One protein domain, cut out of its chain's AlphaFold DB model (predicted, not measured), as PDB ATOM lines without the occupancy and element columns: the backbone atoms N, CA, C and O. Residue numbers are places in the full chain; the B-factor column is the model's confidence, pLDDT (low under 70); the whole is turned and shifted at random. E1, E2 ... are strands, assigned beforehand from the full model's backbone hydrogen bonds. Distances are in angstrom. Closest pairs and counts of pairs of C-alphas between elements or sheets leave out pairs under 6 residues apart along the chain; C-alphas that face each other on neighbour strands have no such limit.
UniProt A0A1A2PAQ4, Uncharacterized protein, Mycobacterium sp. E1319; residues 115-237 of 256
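AT A GLANCE: This is residues 115 to 237 of the 256 residues of an uncharacterized protein of Mycobacterium sp. E1319 (UniProt A0A1A2PAQ4). Little regular structure is here: three small antiparallel sheets, E1-E3-E2 and the hairpins E4-E5 and E6-E7, make a triangle joined by long loops. The printed part has 123 residues, no named helix and seven strands, E1 to E7 in chain order, holding 29 residues; the class is all strand. It is compact, radius of gyration of the C-alphas 14.4 A, spanning 39 by 31 by 31 A.

IN THESE COORDINATES: Find C-alpha 150 at (52.707, 2.455, -32.927); from there E3, residues 150 to 155, runs 17.0 A. Look earlier for E1, 118 to 122, and E2, 136 to 139; later for E4, 185 to 187, E5, 194 to 197, E6, 219 to 221, and E7, 228 to 231, ending at (39.018, -2.595, -50.943).

HOW THE PARTS SIT: Inner strand E3 has N 153 and O 118 of E1 at 2.8 A; its hairpin with E2 has N 137 and O 154 at 2.8 A. In hairpin E4-E5, N 186 and O 196 are 2.8 A apart; in E6-E7, N 220 and O 230, 2.8 A. E6 and E7 are apart from E1 to E5.

THE WHOLE: The printed part has no cut. Links E1 to E2, E3 to E4 and E5 to E6 are long. Confidence is under 70 in 29 residues, among them 207 to 218.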
ATOM      1  N   HIS A 115      45.681   7.095 -50.209       82.88
ATOM      2  CA  HIS A 115      46.992   6.665 -49.748       82.88
ATOM      3  C   HIS A 115      46.871   5.784 -48.506       82.88
ATOM      4  O   HIS A 115      46.126   6.077 -47.565       82.88
ATOM      5  N   MET A 116      47.620   4.681 -48.501       80.50
ATOM      6  CA  MET A 116      47.807   3.883 -47.292       80.50
ATOM      7  C   MET A 116      48.418   4.758 -46.185       80.50
ATOM      8  O   MET A 116      49.288   5.574 -46.485       80.50
ATOM      9  N   PRO A 117      48.041   4.588 -44.907       84.31
ATOM     10  CA  PRO A 117      48.675   5.343 -43.835       84.31
ATOM     11  C   PRO A 117      50.172   5.046 -43.756       84.31
ATOM     12  O   PRO A 117      50.612   3.903 -43.904       84.31
ATOM     13  N   TYR A 118      50.960   6.074 -43.463       81.25
ATOM     14  CA  TYR A 118      52.381   5.916 -43.199       81.25
ATOM     15  C   TYR A 118      52.584   5.307 -41.806       81.25
ATOM     16  O   TYR A 118      52.330   5.959 -40.793       81.25
ATOM     17  N   GLY A 119      53.038   4.056 -41.745       78.06
ATOM     18  CA  GLY A 119      53.380   3.387 -40.489       78.06
ATOM     19  C   GLY A 119      54.776   3.775 -40.011       78.06
ATOM     20  O   GLY A 119      55.766   3.272 -40.536       78.06
ATOM     21  N   ALA A 120      54.863   4.628 -38.989       73.19
ATOM     22  CA  ALA A 120      56.138   5.071 -38.418       73.19
ATOM     23  C   ALA A 120      56.706   4.094 -37.371       73.19
ATOM     24  O   ALA A 120      57.867   4.203 -36.977       73.19
ATOM     25  N   GLY A 121      55.890   3.141 -36.910       74.62
ATOM     26  CA  GLY A 121      56.255   2.207 -35.847       74.62
ATOM     27  C   GLY A 121      56.138   2.819 -34.450       74.62
ATOM     28  O   GLY A 121      55.542   3.880 -34.258       74.62
ATOM     29  N   VAL A 122      56.661   2.102 -33.455       71.81
ATOM     30  CA  VAL A 122      56.555   2.472 -32.034       71.81
ATOM     31  C   VAL A 122      57.322   3.764 -31.749       71.81
ATOM     32  O   VAL A 122      58.518   3.834 -32.022       71.81
ATOM     33  N   GLY A 123      56.632   4.784 -31.226       69.50
ATOM     34  CA  GLY A 123      57.207   6.113 -30.980       69.50
ATOM     35  C   GLY A 123      57.709   6.829 -32.239       69.50
ATOM     36  O   GLY A 123      58.521   7.753 -32.145       69.50
ATOM     37  N   GLY A 124      57.284   6.368 -33.418       71.06
ATOM     38  CA  GLY A 124      57.763   6.858 -34.700       71.06
ATOM     39  C   GLY A 124      57.301   8.283 -34.991       71.06
ATOM     40  O   GLY A 124      56.155   8.648 -34.739       71.06
ATOM     41  N   MET A 125      58.193   9.091 -35.564       70.88
ATOM     42  CA  MET A 125      57.838  10.420 -36.061       70.88
ATOM     43  C   MET A 125      57.276  10.331 -37.478       70.88
ATOM     44  O   MET A 125      57.704   9.500 -38.283       70.88
ATOM     45  N   GLY A 126      56.324  11.211 -37.775       67.62
ATOM     46  CA  GLY A 126      55.696  11.283 -39.087       67.62
ATOM     47  C   GLY A 126      56.641  11.797 -40.170       67.62
ATOM     48  O   GLY A 126      57.710  12.337 -39.862       67.62
ATOM     49  N   PRO A 127      56.250  11.663 -41.445       68.44
ATOM     50  CA  PRO A 127      57.042  12.170 -42.553       68.44
ATOM     51  C   PRO A 127      57.204  13.698 -42.466       68.44
ATOM     52  O   PRO A 127      56.363  14.383 -41.867       68.44
ATOM     53  N   PRO A 128      58.249  14.269 -43.094       64.62
ATOM     54  CA  PRO A 128      58.370  15.713 -43.232       64.62
ATOM     55  C   PRO A 128      57.106  16.302 -43.871       64.62
ATOM     56  O   PRO A 128      56.622  15.802 -44.887       64.62
ATOM     57  N   ASN A 129      56.576  17.377 -43.288       64.88
ATOM     58  CA  ASN A 129      55.501  18.133 -43.919       64.88
ATOM     59  C   ASN A 129      56.115  19.177 -44.864       64.88
ATOM     60  O   ASN A 129      56.690  20.170 -44.406       64.88
ATOM     61  N   ASN A 130      56.048  18.922 -46.171       62.66
ATOM     62  CA  ASN A 130      56.652  19.790 -47.178       62.66
ATOM     63  C   ASN A 130      55.807  21.054 -47.419       62.66
ATOM     64  O   ASN A 130      54.585  21.030 -47.263       62.66
ATOM     65  N   PRO A 131      56.426  22.181 -47.820       55.34
ATOM     66  CA  PRO A 131      55.684  23.384 -48.180       55.34
ATOM     67  C   PRO A 131      54.662  23.101 -49.292       55.34
ATOM     68  O   PRO A 131      55.035  22.681 -50.383       55.34
ATOM     69  N   GLY A 132      53.381  23.351 -49.015       57.19
ATOM     70  CA  GLY A 132      52.281  23.123 -49.960       57.19
ATOM     71  C   GLY A 132      51.627  21.740 -49.877       57.19
ATOM     72  O   GLY A 132      50.603  21.547 -50.525       57.19
ATOM     73  N   SER A 133      52.162  20.820 -49.068       62.34
ATOM     74  CA  SER A 133      51.532  19.527 -48.790       62.34
ATOM     75  C   SER A 133      50.482  19.634 -47.673       62.34
ATOM     76  O   SER A 133      50.621  20.467 -46.767       62.34
ATOM     77  N   PRO A 134      49.432  18.795 -47.708       67.31
ATOM     78  CA  PRO A 134      48.491  18.674 -46.603       67.31
ATOM     79  C   PRO A 134      49.212  18.182 -45.336       67.31
ATOM     80  O   PRO A 134      50.101  17.331 -45.426       67.31
ATOM     81  N   PRO A 135      48.858  18.692 -44.142       78.62
ATOM     82  CA  PRO A 135      49.456  18.216 -42.905       78.62
ATOM     83  C   PRO A 135      49.128  16.745 -42.632       78.62
ATOM     84  O   PRO A 135      48.057  16.236 -42.970       78.62
ATOM     85  N   TRP A 136      50.052  16.080 -41.945       82.50
ATOM     86  CA  TRP A 136      49.843  14.735 -41.429       82.50
ATOM     87  C   TRP A 136      48.995  14.753 -40.160       82.50
ATOM     88  O   TRP A 136      49.203  15.574 -39.264       82.50
ATOM     89  N   VAL A 137      48.080  13.797 -40.066       88.12
ATOM     90  CA  VAL A 137      47.289  13.508 -38.874       88.12
ATOM     91  C   VAL A 137      47.856  12.257 -38.219       88.12
ATOM     92  O   VAL A 137      47.891  11.193 -38.833       88.12
ATOM     93  N   ASP A 138      48.317  12.411 -36.982       88.88
ATOM     94  CA  ASP A 138      48.944  11.352 -36.192       88.88
ATOM     95  C   ASP A 138      47.900  10.505 -35.445       88.88
ATOM     96  O   ASP A 138      47.162  11.007 -34.579       88.88
ATOM     97  N   ILE A 139      47.855   9.219 -35.794       88.12
ATOM     98  CA  ILE A 139      46.948   8.197 -35.279       88.12
ATOM     99  C   ILE A 139      47.746   7.207 -34.425       88.12
ATOM    100  O   ILE A 139      48.493   6.373 -34.933       88.12
ATOM    101  N   TYR A 140      47.544   7.276 -33.113       87.56
ATOM    102  CA  TYR A 140      48.129   6.377 -32.116       87.56
ATOM    103  C   TYR A 140      47.189   6.271 -30.913       87.56
ATOM    104  O   TYR A 140      46.314   7.119 -30.750       87.56
ATOM    105  N   ASP A 141      47.366   5.267 -30.054       86.06
ATOM    106  CA  ASP A 141      46.595   5.162 -28.810       86.06
ATOM    107  C   ASP A 141      47.017   6.268 -27.828       86.06
ATOM    108  O   ASP A 141      48.066   6.197 -27.186       86.06
ATOM    109  N   ARG A 142      46.174   7.296 -27.685       84.44
ATOM    110  CA  ARG A 142      46.466   8.462 -26.840       84.44
ATOM    111  C   ARG A 142      46.248   8.219 -25.346       84.44
ATOM    112  O   ARG A 142      46.458   9.140 -24.557       84.44
ATOM    113  N   THR A 143      45.796   7.030 -24.945       83.75
ATOM    114  CA  THR A 143      45.714   6.638 -23.525       83.75
ATOM    115  C   THR A 143      47.039   6.091 -22.998       83.75
ATOM    116  O   THR A 143      47.213   5.976 -21.785       83.75
ATOM    117  N   GLN A 144      47.980   5.793 -23.895       83.62
ATOM    118  CA  GLN A 144      49.295   5.248 -23.581       83.62
ATOM    119  C   GLN A 144      50.403   6.283 -23.819       83.62
ATOM    120  O   GLN A 144      50.177   7.358 -24.379       83.62
ATOM    121  N   ASP A 145      51.618   5.961 -23.365       83.81
ATOM    122  CA  ASP A 145      52.807   6.760 -23.672       83.81
ATOM    123  C   ASP A 145      53.052   6.730 -25.193       83.81
ATOM    124  O   ASP A 145      53.276   5.639 -25.727       83.81
ATOM    125  N   PRO A 146      53.039   7.881 -25.900       80.94
ATOM    126  CA  PRO A 146      53.263   7.927 -27.346       80.94
ATOM    127  C   PRO A 146      54.585   7.260 -27.750       80.94
ATOM    128  O   PRO A 146      54.668   6.619 -28.789       80.94
ATOM    129  N   ALA A 147      55.618   7.295 -26.904       75.81
ATOM    130  CA  ALA A 147      56.889   6.644 -27.216       75.81
ATOM    131  C   ALA A 147      56.815   5.102 -27.247       75.81
ATOM    132  O   ALA A 147      57.767   4.463 -27.691       75.81
ATOM    133  N   GLN A 148      55.727   4.504 -26.752       84.88
ATOM    134  CA  GLN A 148      55.572   3.055 -26.585       84.88
ATOM    135  C   GLN A 148      54.461   2.445 -27.439       84.88
ATOM    136  O   GLN A 148      54.273   1.229 -27.418       84.88
ATOM    137  N   VAL A 149      53.759   3.255 -28.230       77.44
ATOM    138  CA  VAL A 149      52.698   2.781 -29.120       77.44
ATOM    139  C   VAL A 149      53.033   3.046 -30.580       77.44
ATOM    140  O   VAL A 149      53.791   3.969 -30.884       77.44
ATOM    141  N   PRO A 150      52.524   2.218 -31.506       79.31
ATOM    142  CA  PRO A 150      52.707   2.455 -32.927       79.31
ATOM    143  C   PRO A 150      51.978   3.727 -33.371       79.31
ATOM    144  O   PRO A 150      50.821   3.944 -33.011       79.31
ATOM    145  N   HIS A 151      52.658   4.520 -34.196       83.44
ATOM    146  CA  HIS A 151      52.107   5.706 -34.842       83.44
ATOM    147  C   HIS A 151      51.836   5.453 -36.327       83.44
ATOM    148  O   HIS A 151      52.680   4.901 -37.046       83.44
ATOM    149  N   TYR A 152      50.673   5.908 -36.790       86.44
ATOM    150  CA  TYR A 152      50.270   5.907 -38.192       86.44
ATOM    151  C   TYR A 152      49.899   7.322 -38.620       86.44
ATOM    152  O   TYR A 152      49.139   7.997 -37.934       86.44
ATOM    153  N   PHE A 153      50.404   7.769 -39.764       86.88
ATOM    154  CA  PHE A 153      50.175   9.121 -40.258       86.88
ATOM    155  C   PHE A 153      49.297   9.091 -41.507       86.88
ATOM    156  O   PHE A 153      49.595   8.391 -42.474       86.88
ATOM    157  N   VAL A 154      48.209   9.856 -41.470       87.88
ATOM    158  CA  VAL A 154      47.228   9.981 -42.558       87.88
ATOM    159  C   VAL A 154      47.263  11.404 -43.106       87.88
ATOM    160  O   VAL A 154      47.421  12.353 -42.338       87.88
ATOM    161  N   ARG A 155      47.120  11.583 -44.421       85.38
ATOM    162  CA  ARG A 155      47.063  12.916 -45.036       85.38
ATOM    163  C   ARG A 155      45.732  13.596 -44.696       85.38
ATOM    164  O   ARG A 155      44.673  12.994 -44.857       85.38
ATOM    165  N   SER A 156      45.759  14.834 -44.197       83.19
ATOM    166  CA  SER A 156      44.546  15.498 -43.689       83.19
ATOM    167  C   SER A 156      43.495  15.813 -44.757       83.19
ATOM    168  O   SER A 156      42.311  15.907 -44.446       83.19
ATOM    169  N   ASP A 157      43.927  16.039 -45.996       82.50
ATOM    170  CA  ASP A 157      43.071  16.332 -47.150       82.50
ATOM    171  C   ASP A 157      42.243  15.120 -47.586       82.50
ATOM    172  O   ASP A 157      41.117  15.286 -48.045       82.50
ATOM    173  N   GLU A 158      42.747  13.905 -47.365       84.69
ATOM    174  CA  GLU A 158      41.997  12.684 -47.651       84.69
ATOM    175  C   GLU A 158      40.962  12.350 -46.563       84.69
ATOM    176  O   GLU A 158      40.094  11.498 -46.766       84.69
ATOM    177  N   ILE A 159      41.021  12.997 -45.395       86.56
ATOM    178  CA  ILE A 159      40.061  12.812 -44.296       86.56
ATOM    179  C   ILE A 159      39.308  14.110 -43.965       86.56
ATOM    180  O   ILE A 159      39.375  14.608 -42.835       86.56
ATOM    181  N   PRO A 160      38.571  14.690 -44.929       83.25
ATOM    182  CA  PRO A 160      37.897  15.961 -44.716       83.25
ATOM    183  C   PRO A 160      36.894  15.878 -43.559       83.25
ATOM    184  O   PRO A 160      36.199  14.883 -43.365       83.25
ATOM    185  N   GLY A 161      36.819  16.953 -42.770       79.25
ATOM    186  CA  GLY A 161      35.889  17.038 -41.642       79.25
ATOM    187  C   GLY A 161      36.286  16.216 -40.413       79.25
ATOM    188  O   GLY A 161      35.463  16.082 -39.503       79.25
ATOM    189  N   TYR A 162      37.520  15.692 -40.353       87.38
ATOM    190  CA  TYR A 162      38.019  15.019 -39.157       87.38
ATOM    191  C   TYR A 162      37.968  15.933 -37.924       87.38
ATOM    192  O   TYR A 162      38.107  17.156 -37.999       87.38
ATOM    193  N   ARG A 163      37.773  15.321 -36.757       84.62
ATOM    194  CA  ARG A 163      37.748  15.989 -35.458       84.62
ATOM    195  C   ARG A 163      38.660  15.263 -34.496       84.62
ATOM    196  O   ARG A 163      38.612  14.041 -34.378       84.62
ATOM    197  N   GLN A 164      39.449  16.036 -33.769       84.81
ATOM    198  CA  GLN A 164      40.293  15.520 -32.712       84.81
ATOM    199  C   GLN A 164      39.666  15.846 -31.360       84.81
ATOM    200  O   GLN A 164      39.478  17.009 -31.011       84.81
ATOM    201  N   LEU A 165      39.318  14.806 -30.617       78.50
ATOM    202  CA  LEU A 165      38.752  14.876 -29.279       78.50
ATOM    203  C   LEU A 165      39.719  14.246 -28.268       78.50
ATOM    204  O   LEU A 165      40.612  13.489 -28.661       78.50
ATOM    205  N   PRO A 166      39.550  14.526 -26.963       75.38
ATOM    206  CA  PRO A 166      40.285  13.820 -25.926       75.38
ATOM    207  C   PRO A 166      40.146  12.289 -26.064       75.38
ATOM    208  O   PRO A 166      39.088  11.805 -26.486       75.38
ATOM    209  N   PRO A 167      41.185  11.516 -25.700       63.25
ATOM    210  CA  PRO A 167      41.109  10.059 -25.691       63.25
ATOM    211  C   PRO A 167      39.917   9.578 -24.850       63.25
ATOM    212  O   PRO A 167      39.654  10.119 -23.778       63.25
ATOM    213  N   GLY A 168      39.188   8.574 -25.341       63.53
ATOM    214  CA  GLY A 168      38.026   8.003 -24.648       63.53
ATOM    215  C   GLY A 168      36.753   8.864 -24.653       63.53
ATOM    216  O   GLY A 168      35.749   8.450 -24.079       63.53
ATOM    217  N   ALA A 169      36.754  10.036 -25.300       71.00
ATOM    218  CA  ALA A 169      35.534  10.818 -25.478       71.00
ATOM    219  C   ALA A 169      34.491  10.033 -26.292       71.00
ATOM    220  O   ALA A 169      34.826   9.415 -27.306       71.00
ATOM    221  N   LEU A 170      33.220  10.109 -25.875       66.00
ATOM    222  CA  LEU A 170      32.085   9.748 -26.725       66.00
ATOM    223  C   LEU A 170      32.202  10.626 -27.977       66.00
ATOM    224  O   LEU A 170      32.256  11.849 -27.845       66.00
ATOM    225  N   GLY A 171      32.380  10.004 -29.143       72.94
ATOM    226  CA  GLY A 171      32.729  10.690 -30.387       72.94
ATOM    227  C   GLY A 171      31.790  11.847 -30.754       72.94
ATOM    228  O   GLY A 171      30.756  12.058 -30.115       72.94
ATOM    229  N   PRO A 172      32.129  12.629 -31.792       78.44
ATOM    230  CA  PRO A 172      31.281  13.730 -32.224       78.44
ATOM    231  C   PRO A 172      29.854  13.247 -32.548       78.44
ATOM    232  O   PRO A 172      29.683  12.110 -32.994       78.44
ATOM    233  N   PRO A 173      28.829  14.098 -32.363       74.44
ATOM    234  CA  PRO A 173      27.468  13.741 -32.742       74.44
ATOM    235  C   PRO A 173      27.380  13.471 -34.249       74.44
ATOM    236  O   PRO A 173      28.054  14.132 -35.044       74.44
ATOM    237  N   THR A 174      26.519  12.525 -34.630       79.81
ATOM    238  CA  THR A 174      26.171  12.232 -36.028       79.81
ATOM    239  C   THR A 174      25.765  13.511 -36.754       79.81
ATOM    240  O   THR A 174      24.926  14.268 -36.260       79.81
ATOM    241  N   MET A 175      26.360  13.757 -37.921       76.06
ATOM    242  CA  MET A 175      26.001  14.883 -38.786       76.06
ATOM    243  C   MET A 175      25.027  14.429 -39.869       76.06
ATOM    244  O   MET A 175      24.794  13.238 -40.032       76.06
ATOM    245  N   ALA A 176      24.438  15.376 -40.592       70.56
ATOM    246  CA  ALA A 176      23.733  15.077 -41.830       70.56
ATOM    247  C   ALA A 176      24.682  15.306 -43.015       70.56
ATOM    248  O   ALA A 176      25.397  16.312 -43.038       70.56
ATOM    249  N   ASP A 177      24.689  14.389 -43.979       67.31
ATOM    250  CA  ASP A 177      25.370  14.570 -45.261       67.31
ATOM    251  C   ASP A 177      24.661  15.658 -46.115       67.31
ATOM    252  O   ASP A 177      23.582  16.141 -45.747       67.31
ATOM    253  N   PRO A 178      25.215  16.071 -47.275       64.62
ATOM    254  CA  PRO A 178      24.571  17.051 -48.160       64.62
ATOM    255  C   PRO A 178      23.179  16.647 -48.681       64.62
ATOM    256  O   PRO A 178      22.456  17.493 -49.208       64.62
ATOM    257  N   HIS A 179      22.800  15.374 -48.551       70.50
ATOM    258  CA  HIS A 179      21.507  14.819 -48.941       70.50
ATOM    259  C   HIS A 179      20.542  14.654 -47.751       70.50
ATOM    260  O   HIS A 179      19.408  14.220 -47.945       70.50
ATOM    261  N   GLY A 180      20.956  15.035 -46.539       72.44
ATOM    262  CA  GLY A 180      20.162  14.932 -45.317       72.44
ATOM    263  C   GLY A 180      20.206  13.560 -44.636       72.44
ATOM    264  O   GLY A 180      19.471  13.354 -43.669       72.44
ATOM    265  N   ASN A 181      21.042  12.625 -45.098       75.19
ATOM    266  CA  ASN A 181      21.191  11.315 -44.464       75.19
ATOM    267  C   ASN A 181      22.107  11.406 -43.236       75.19
ATOM    268  O   ASN A 181      23.057  12.189 -43.241       75.19
ATOM    269  N   PRO A 182      21.876  10.592 -42.192       75.69
ATOM    270  CA  PRO A 182      22.779  10.527 -41.052       75.69
ATOM    271  C   PRO A 182      24.162   9.998 -41.465       75.69
ATOM    272  O   PRO A 182      24.284   8.902 -42.005       75.69
ATOM    273  N   ASP A 183      25.197  10.764 -41.139       77.44
ATOM    274  CA  ASP A 183      26.614  10.473 -41.345       77.44
ATOM    275  C   ASP A 183      27.321  10.415 -39.977       77.44
ATOM    276  O   ASP A 183      27.677  11.452 -39.393       77.44
ATOM    277  N   PRO A 184      27.415   9.218 -39.369       82.25
ATOM    278  CA  PRO A 184      28.002   9.056 -38.047       82.25
ATOM    279  C   PRO A 184      29.520   9.224 -38.100       82.25
ATOM    280  O   PRO A 184      30.163   8.954 -39.110       82.25
ATOM    281  N   PHE A 185      30.114   9.627 -36.978       83.75
ATOM    282  CA  PHE A 185      31.565   9.646 -36.852       83.75
ATOM    283  C   PHE A 185      32.104   8.282 -36.432       83.75
ATOM    284  O   PHE A 185      31.583   7.647 -35.514       83.75
ATOM    285  N   ILE A 186      33.208   7.881 -37.052       83.81
ATOM    286  CA  ILE A 186      33.973   6.684 -36.708       83.81
ATOM    287  C   ILE A 186      35.392   7.073 -36.298       83.81
ATOM    288  O   ILE A 186      35.953   8.048 -36.801       83.81
ATOM    289  N   GLN A 187      35.969   6.338 -35.350       85.25
ATOM    290  CA  GLN A 187      37.317   6.610 -34.860       85.25
ATOM    291  C   GLN A 187      38.356   5.932 -35.764       85.25
ATOM    292  O   GLN A 187      38.234   4.748 -36.057       85.25
ATOM    293  N   LEU A 188      39.395   6.661 -36.181       85.69
ATOM    294  CA  LEU A 188      40.430   6.162 -37.101       85.69
ATOM    295  C   LEU A 188      41.418   5.173 -36.477       85.69
ATOM    296  O   LEU A 188      42.244   4.606 -37.180       85.69
ATOM    297  N   GLY A 189      41.356   4.961 -35.171       83.19
ATOM    298  CA  GLY A 189      42.197   4.002 -34.470       83.19
ATOM    299  C   GLY A 189      41.790   3.903 -33.004       83.19
ATOM    300  O   GLY A 189      41.235   4.879 -32.478       83.19
ATOM    301  N   PRO A 190      42.065   2.773 -32.333       76.69
ATOM    302  CA  PRO A 190      41.697   2.572 -30.936       76.69
ATOM    303  C   PRO A 190      42.210   3.712 -30.064       76.69
ATOM    304  O   PRO A 190      43.400   4.018 -30.083       76.69
ATOM    305  N   ASN A 191      41.309   4.360 -29.321       81.62
ATOM    306  CA  ASN A 191      41.650   5.429 -28.375       81.62
ATOM    307  C   ASN A 191      42.419   6.614 -28.989       81.62
ATOM    308  O   ASN A 191      42.983   7.440 -28.266       81.62
ATOM    309  N   SER A 192      42.424   6.739 -30.316       83.88
ATOM    310  CA  SER A 192      43.200   7.768 -31.009       83.88
ATOM    311  C   SER A 192      42.654   9.171 -30.814       83.88
ATOM    312  O   SER A 192      43.359  10.150 -31.052       83.88
ATOM    313  N   GLY A 193      41.386   9.287 -30.418       84.25
ATOM    314  CA  GLY A 193      40.693  10.568 -30.338       84.25
ATOM    315  C   GLY A 193      40.482  11.226 -31.704       84.25
ATOM    316  O   GLY A 193      39.935  12.321 -31.747       84.25
ATOM    317  N   VAL A 194      40.878  10.589 -32.811       88.44
ATOM    318  CA  VAL A 194      40.690  11.113 -34.165       88.44
ATOM    319  C   VAL A 194      39.458  10.466 -34.772       88.44
ATOM    320  O   VAL A 194      39.408   9.255 -34.972       88.44
ATOM    321  N   TRP A 195      38.461  11.292 -35.047       86.75
ATOM    322  CA  TRP A 195      37.159  10.889 -35.550       86.75
ATOM    323  C   TRP A 195      36.945  11.460 -36.940       86.75
ATOM    324  O   TRP A 195      37.232  12.632 -37.167       86.75
ATOM    325  N   VAL A 196      36.386  10.673 -37.849       87.75
ATOM    326  CA  VAL A 196      36.012  11.124 -39.192       87.75
ATOM    327  C   VAL A 196      34.562  10.774 -39.496       87.75
ATOM    328  O   VAL A 196      34.075   9.772 -38.971       87.75
ATOM    329  N   PRO A 197      33.863  11.565 -40.325       84.94
ATOM    330  CA  PRO A 197      32.563  11.163 -40.844       84.94
ATOM    331  C   PRO A 197      32.689   9.840 -41.607       84.94
ATOM    332  O   PRO A 197      33.645   9.647 -42.359       84.94
ATOM    333  N   GLN A 198      31.750   8.914 -41.420       82.88
ATOM    334  CA  GLN A 198      31.780   7.606 -42.073       82.88
ATOM    335  C   GLN A 198      31.756   7.744 -43.603       82.88
ATOM    336  O   GLN A 198      32.407   6.963 -44.298       82.88
ATOM    337  N   SER A 199      31.071   8.765 -44.125       80.81
ATOM    338  CA  SER A 199      31.005   9.074 -45.557       80.81
ATOM    339  C   SER A 199      32.376   9.289 -46.213       80.81
ATOM    340  O   SER A 199      32.524   9.009 -47.403       80.81
ATOM    341  N   VAL A 200      33.405   9.690 -45.455       81.31
ATOM    342  CA  VAL A 200      34.795   9.839 -45.940       81.31
ATOM    343  C   VAL A 200      35.353   8.530 -46.507       81.31
ATOM    344  O   VAL A 200      36.235   8.549 -47.371       81.31
ATOM    345  N   PHE A 201      34.821   7.389 -46.070       81.00
ATOM    346  CA  PHE A 201      35.204   6.065 -46.538       81.00
ATOM    347  C   PHE A 201      34.064   5.397 -47.323       81.00
ATOM    348  O   PHE A 201      33.430   4.456 -46.831       81.00
ATOM    349  N   PRO A 202      33.775   5.859 -48.555       77.38
ATOM    350  CA  PRO A 202      32.715   5.280 -49.367       77.38
ATOM    351  C   PRO A 202      33.014   3.806 -49.655       77.38
ATOM    352  O   PRO A 202      34.131   3.435 -49.999       77.38
ATOM    353  N   GLY A 203      32.005   2.953 -49.482       77.50
ATOM    354  CA  GLY A 203      32.141   1.510 -49.689       77.50
ATOM    355  C   GLY A 203      32.915   0.770 -48.596       77.50
ATOM    356  O   GLY A 203      32.986  -0.453 -48.657       77.50
ATOM    357  N   ALA A 204      33.453   1.452 -47.581       82.00
ATOM    358  CA  ALA A 204      34.178   0.791 -46.505       82.00
ATOM    359  C   ALA A 204      33.289  -0.120 -45.663       82.00
ATOM    360  O   ALA A 204      32.118   0.166 -45.401       82.00
ATOM    361  N   LYS A 205      33.887  -1.202 -45.175       79.38
ATOM    362  CA  LYS A 205      33.267  -2.076 -44.182       79.38
ATOM    363  C   LYS A 205      33.787  -1.681 -42.812       79.38
ATOM    364  O   LYS A 205      34.974  -1.826 -42.541       79.38
ATOM    365  N   VAL A 206      32.891  -1.170 -41.977       75.69
ATOM    366  CA  VAL A 206      33.202  -0.773 -40.603       75.69
ATOM    367  C   VAL A 206      32.728  -1.872 -39.664       75.69
ATOM    368  O   VAL A 206      31.547  -2.220 -39.649       75.69
ATOM    369  N   TYR A 207      33.651  -2.413 -38.881       69.62
ATOM    370  CA  TYR A 207      33.382  -3.391 -37.837       69.62
ATOM    371  C   TYR A 207      33.687  -2.776 -36.469       69.62
ATOM    372  O   TYR A 207      34.551  -1.903 -36.365       69.62
ATOM    373  N   PRO A 208      33.014  -3.226 -35.397       58.38
ATOM    374  CA  PRO A 208      33.357  -2.803 -34.048       58.38
ATOM    375  C   PRO A 208      34.832  -3.108 -33.720       58.38
ATOM    376  O   PRO A 208      35.305  -4.201 -34.061       58.38
ATOM    377  N   PRO A 209      35.548  -2.202 -33.026       51.00
ATOM    378  CA  PRO A 209      36.904  -2.465 -32.549       51.00
ATOM    379  C   PRO A 209      36.962  -3.766 -31.732       51.00
ATOM    380  O   PRO A 209      36.162  -3.962 -30.818       51.00
ATOM    381  N   GLY A 210      37.888  -4.671 -32.069       47.00
ATOM    382  CA  GLY A 210      38.035  -5.977 -31.408       47.00
ATOM    383  C   GLY A 210      37.118  -7.097 -31.924       47.00
ATOM    384  O   GLY A 210      37.124  -8.193 -31.363       47.00
ATOM    385  N   SER A 211      36.342  -6.863 -32.987       51.12
ATOM    386  CA  SER A 211      35.575  -7.919 -33.658       51.12
ATOM    387  C   SER A 211      36.500  -8.987 -34.259       51.12
ATOM    388  O   SER A 211      37.440  -8.669 -34.981       51.12
ATOM    389  N   SER A 212      36.194 -10.266 -34.025       49.66
ATOM    390  CA  SER A 212      36.844 -11.411 -34.688       49.66
ATOM    391  C   SER A 212      36.352 -11.639 -36.124       49.66
ATOM    392  O   SER A 212      36.777 -12.584 -36.791       49.66
ATOM    393  N   THR A 213      35.438 -10.789 -36.603       55.09
ATOM    394  CA  THR A 213      34.928 -10.857 -37.970       55.09
ATOM    395  C   THR A 213      36.014 -10.375 -38.918       55.09
ATOM    396  O   THR A 213      36.270  -9.179 -39.030       55.09
ATOM    397  N   LEU A 214      36.657 -11.320 -39.599       56.19
ATOM    398  CA  LEU A 214      37.603 -11.003 -40.658       56.19
ATOM    399  C   LEU A 214      36.843 -10.398 -41.845       56.19
ATOM    400  O   LEU A 214      35.751 -10.870 -42.190       56.19
ATOM    401  N   PRO A 215      37.396  -9.360 -42.487       62.19
ATOM    402  CA  PRO A 215      36.782  -8.811 -43.676       62.19
ATOM    403  C   PRO A 215      36.848  -9.857 -44.808       62.19
ATOM    404  O   PRO A 215      37.694 -10.759 -44.784       62.19
ATOM    405  N   PRO A 216      35.984  -9.771 -45.830       63.03
ATOM    406  CA  PRO A 216      36.080 -10.665 -46.979       63.03
ATOM    407  C   PRO A 216      37.434 -10.550 -47.690       63.03
ATOM    408  O   PRO A 216      38.116  -9.531 -47.594       63.03
ATOM    409  N   TYR A 217      37.811 -11.583 -48.444       67.00
ATOM    410  CA  TYR A 217      39.036 -11.570 -49.246       67.00
ATOM    411  C   TYR A 217      39.121 -10.313 -50.135       67.00
ATOM    412  O   TYR A 217      38.122  -9.905 -50.731       67.00
ATOM    413  N   GLY A 218      40.308  -9.700 -50.201       66.00
ATOM    414  CA  GLY A 218      40.571  -8.462 -50.948       66.00
ATOM    415  C   GLY A 218      40.292  -7.160 -50.180       66.00
ATOM    416  O   GLY A 218      40.477  -6.072 -50.717       66.00
ATOM    417  N   TRP A 219      39.882  -7.231 -48.918       73.12
ATOM    418  CA  TRP A 219      39.718  -6.053 -48.066       73.12
ATOM    419  C   TRP A 219      40.915  -5.902 -47.126       73.12
ATOM    420  O   TRP A 219      41.362  -6.877 -46.526       73.12
ATOM    421  N   GLN A 220      41.421  -4.679 -46.992       72.12
ATOM    422  CA  GLN A 220      42.553  -4.334 -46.139       72.12
ATOM    423  C   GLN A 220      42.118  -3.322 -45.083       72.12
ATOM    424  O   GLN A 220      41.375  -2.385 -45.376       72.12
ATOM    425  N   GLU A 221      42.568  -3.524 -43.845       76.75
ATOM    426  CA  GLU A 221      42.325  -2.561 -42.775       76.75
ATOM    427  C   GLU A 221      43.115  -1.282 -43.052       76.75
ATOM    428  O   GLU A 221      44.309  -1.342 -43.346       76.75
ATOM    429  N   TYR A 222      42.441  -0.136 -42.983       82.25
ATOM    430  CA  TYR A 222      43.050   1.142 -43.319       82.25
ATOM    431  C   TYR A 222      44.128   1.516 -42.301       82.25
ATOM    432  O   TYR A 222      45.295   1.643 -42.656       82.25
ATOM    433  N   VAL A 223      43.745   1.614 -41.026       83.88
ATOM    434  CA  VAL A 223      44.664   1.746 -39.888       83.88
ATOM    435  C   VAL A 223      44.530   0.494 -39.019       83.88
ATOM    436  O   VAL A 223      43.396   0.128 -38.691       83.88
ATOM    437  N   PRO A 224      45.633  -0.149 -38.601       76.62
ATOM    438  CA  PRO A 224      45.569  -1.338 -37.757       76.62
ATOM    439  C   PRO A 224      44.733  -1.139 -36.483       76.62
ATOM    440  O   PRO A 224      44.970  -0.215 -35.704       76.62
ATOM    441  N   GLY A 225      43.752  -2.019 -36.276       72.19
ATOM    442  CA  GLY A 225      42.837  -2.005 -35.132       72.19
ATOM    443  C   GLY A 225      41.684  -0.995 -35.217       72.19
ATOM    444  O   GLY A 225      40.880  -0.929 -34.287       72.19
ATOM    445  N   SER A 226      41.579  -0.205 -36.289       77.44
ATOM    446  CA  SER A 226      40.476   0.748 -36.489       77.44
ATOM    447  C   SER A 226      39.125   0.077 -36.750       77.44
ATOM    448  O   SER A 226      38.083   0.685 -36.515       77.44
ATOM    449  N   GLY A 227      39.123  -1.161 -37.253       75.38
ATOM    450  CA  GLY A 227      37.923  -1.833 -37.740       75.38
ATOM    451  C   GLY A 227      37.400  -1.270 -39.066       75.38
ATOM    452  O   GLY A 227      36.301  -1.634 -39.480       75.38
ATOM    453  N   ILE A 228      38.154  -0.392 -39.738       82.00
ATOM    454  CA  ILE A 228      37.779   0.237 -41.011       82.00
ATOM    455  C   ILE A 228      38.501  -0.489 -42.139       82.00
ATOM    456  O   ILE A 228      39.720  -0.386 -42.270       82.00
ATOM    457  N   PHE A 229      37.753  -1.196 -42.980       80.75
ATOM    458  CA  PHE A 229      38.311  -1.971 -44.081       80.75
ATOM    459  C   PHE A 229      37.920  -1.379 -45.428       80.75
ATOM    460  O   PHE A 229      36.742  -1.132 -45.695       80.75
ATOM    461  N   LEU A 230      38.918  -1.214 -46.290       80.62
ATOM    462  CA  LEU A 230      38.795  -0.703 -47.650       80.62
ATOM    463  C   LEU A 230      39.148  -1.798 -48.654       80.62
ATOM    464  O   LEU A 230      39.893  -2.727 -48.341       80.62
ATOM    465  N   TRP A 231      38.609  -1.703 -49.867       76.50
ATOM    466  CA  TRP A 231      39.018  -2.595 -50.943       76.50
ATOM    467  C   TRP A 231      40.475  -2.313 -51.317       76.50
ATOM    468  O   TRP A 231      40.864  -1.165 -51.518       76.50
ATOM    469  N   HIS A 232      41.292  -3.359 -51.441       68.44
ATOM    470  CA  HIS A 232      42.725  -3.207 -51.701       68.44
ATOM    471  C   HIS A 232      43.028  -2.437 -53.004       68.44
ATOM    472  O   HIS A 232      44.063  -1.790 -53.111       68.44
ATOM    473  N   GLY A 233      42.132  -2.494 -54.001       70.50
ATOM    474  CA  GLY A 233      42.274  -1.772 -55.272       70.50
ATOM    475  C   GLY A 233      42.065  -0.256 -55.176       70.50
ATOM    476  O   GLY A 233      42.483   0.468 -56.091       70.50
ATOM    477  N   ASP A 234      41.468   0.203 -54.072       74.75
ATOM    478  CA  ASP A 234      41.211   1.615 -53.767       74.75
ATOM    479  C   ASP A 234      42.335   2.235 -52.926       74.75
ATOM    480  O   ASP A 234      42.349   3.445 -52.707       74.75
ATOM    481  N   LEU A 235      43.299   1.419 -52.484       75.69
ATOM    482  CA  LEU A 235      44.479   1.849 -51.746       75.69
ATOM    483  C   LEU A 235      45.689   1.951 -52.674       75.69
ATOM    484  O   LEU A 235      46.027   1.009 -53.393       75.69
ATOM    485  N   ILE A 236      46.368   3.092 -52.633       78.38
ATOM    486  CA  ILE A 236      47.640   3.315 -53.321       78.38
ATOM    487  C   ILE A 236      48.782   3.430 -52.307       78.38
ATOM    488  O   ILE A 236      48.573   3.932 -51.197       78.38
ATOM    489  N   PRO A 237      49.987   2.933 -52.639       68.50
ATOM    490  CA  PRO A 237      51.135   3.029 -51.746       68.50
ATOM    491  C   PRO A 237      51.438   4.483 -51.404       68.50
ATOM    492  O   PRO A 237      51.400   5.337 -52.283       68.50
TER     493      PRO A 237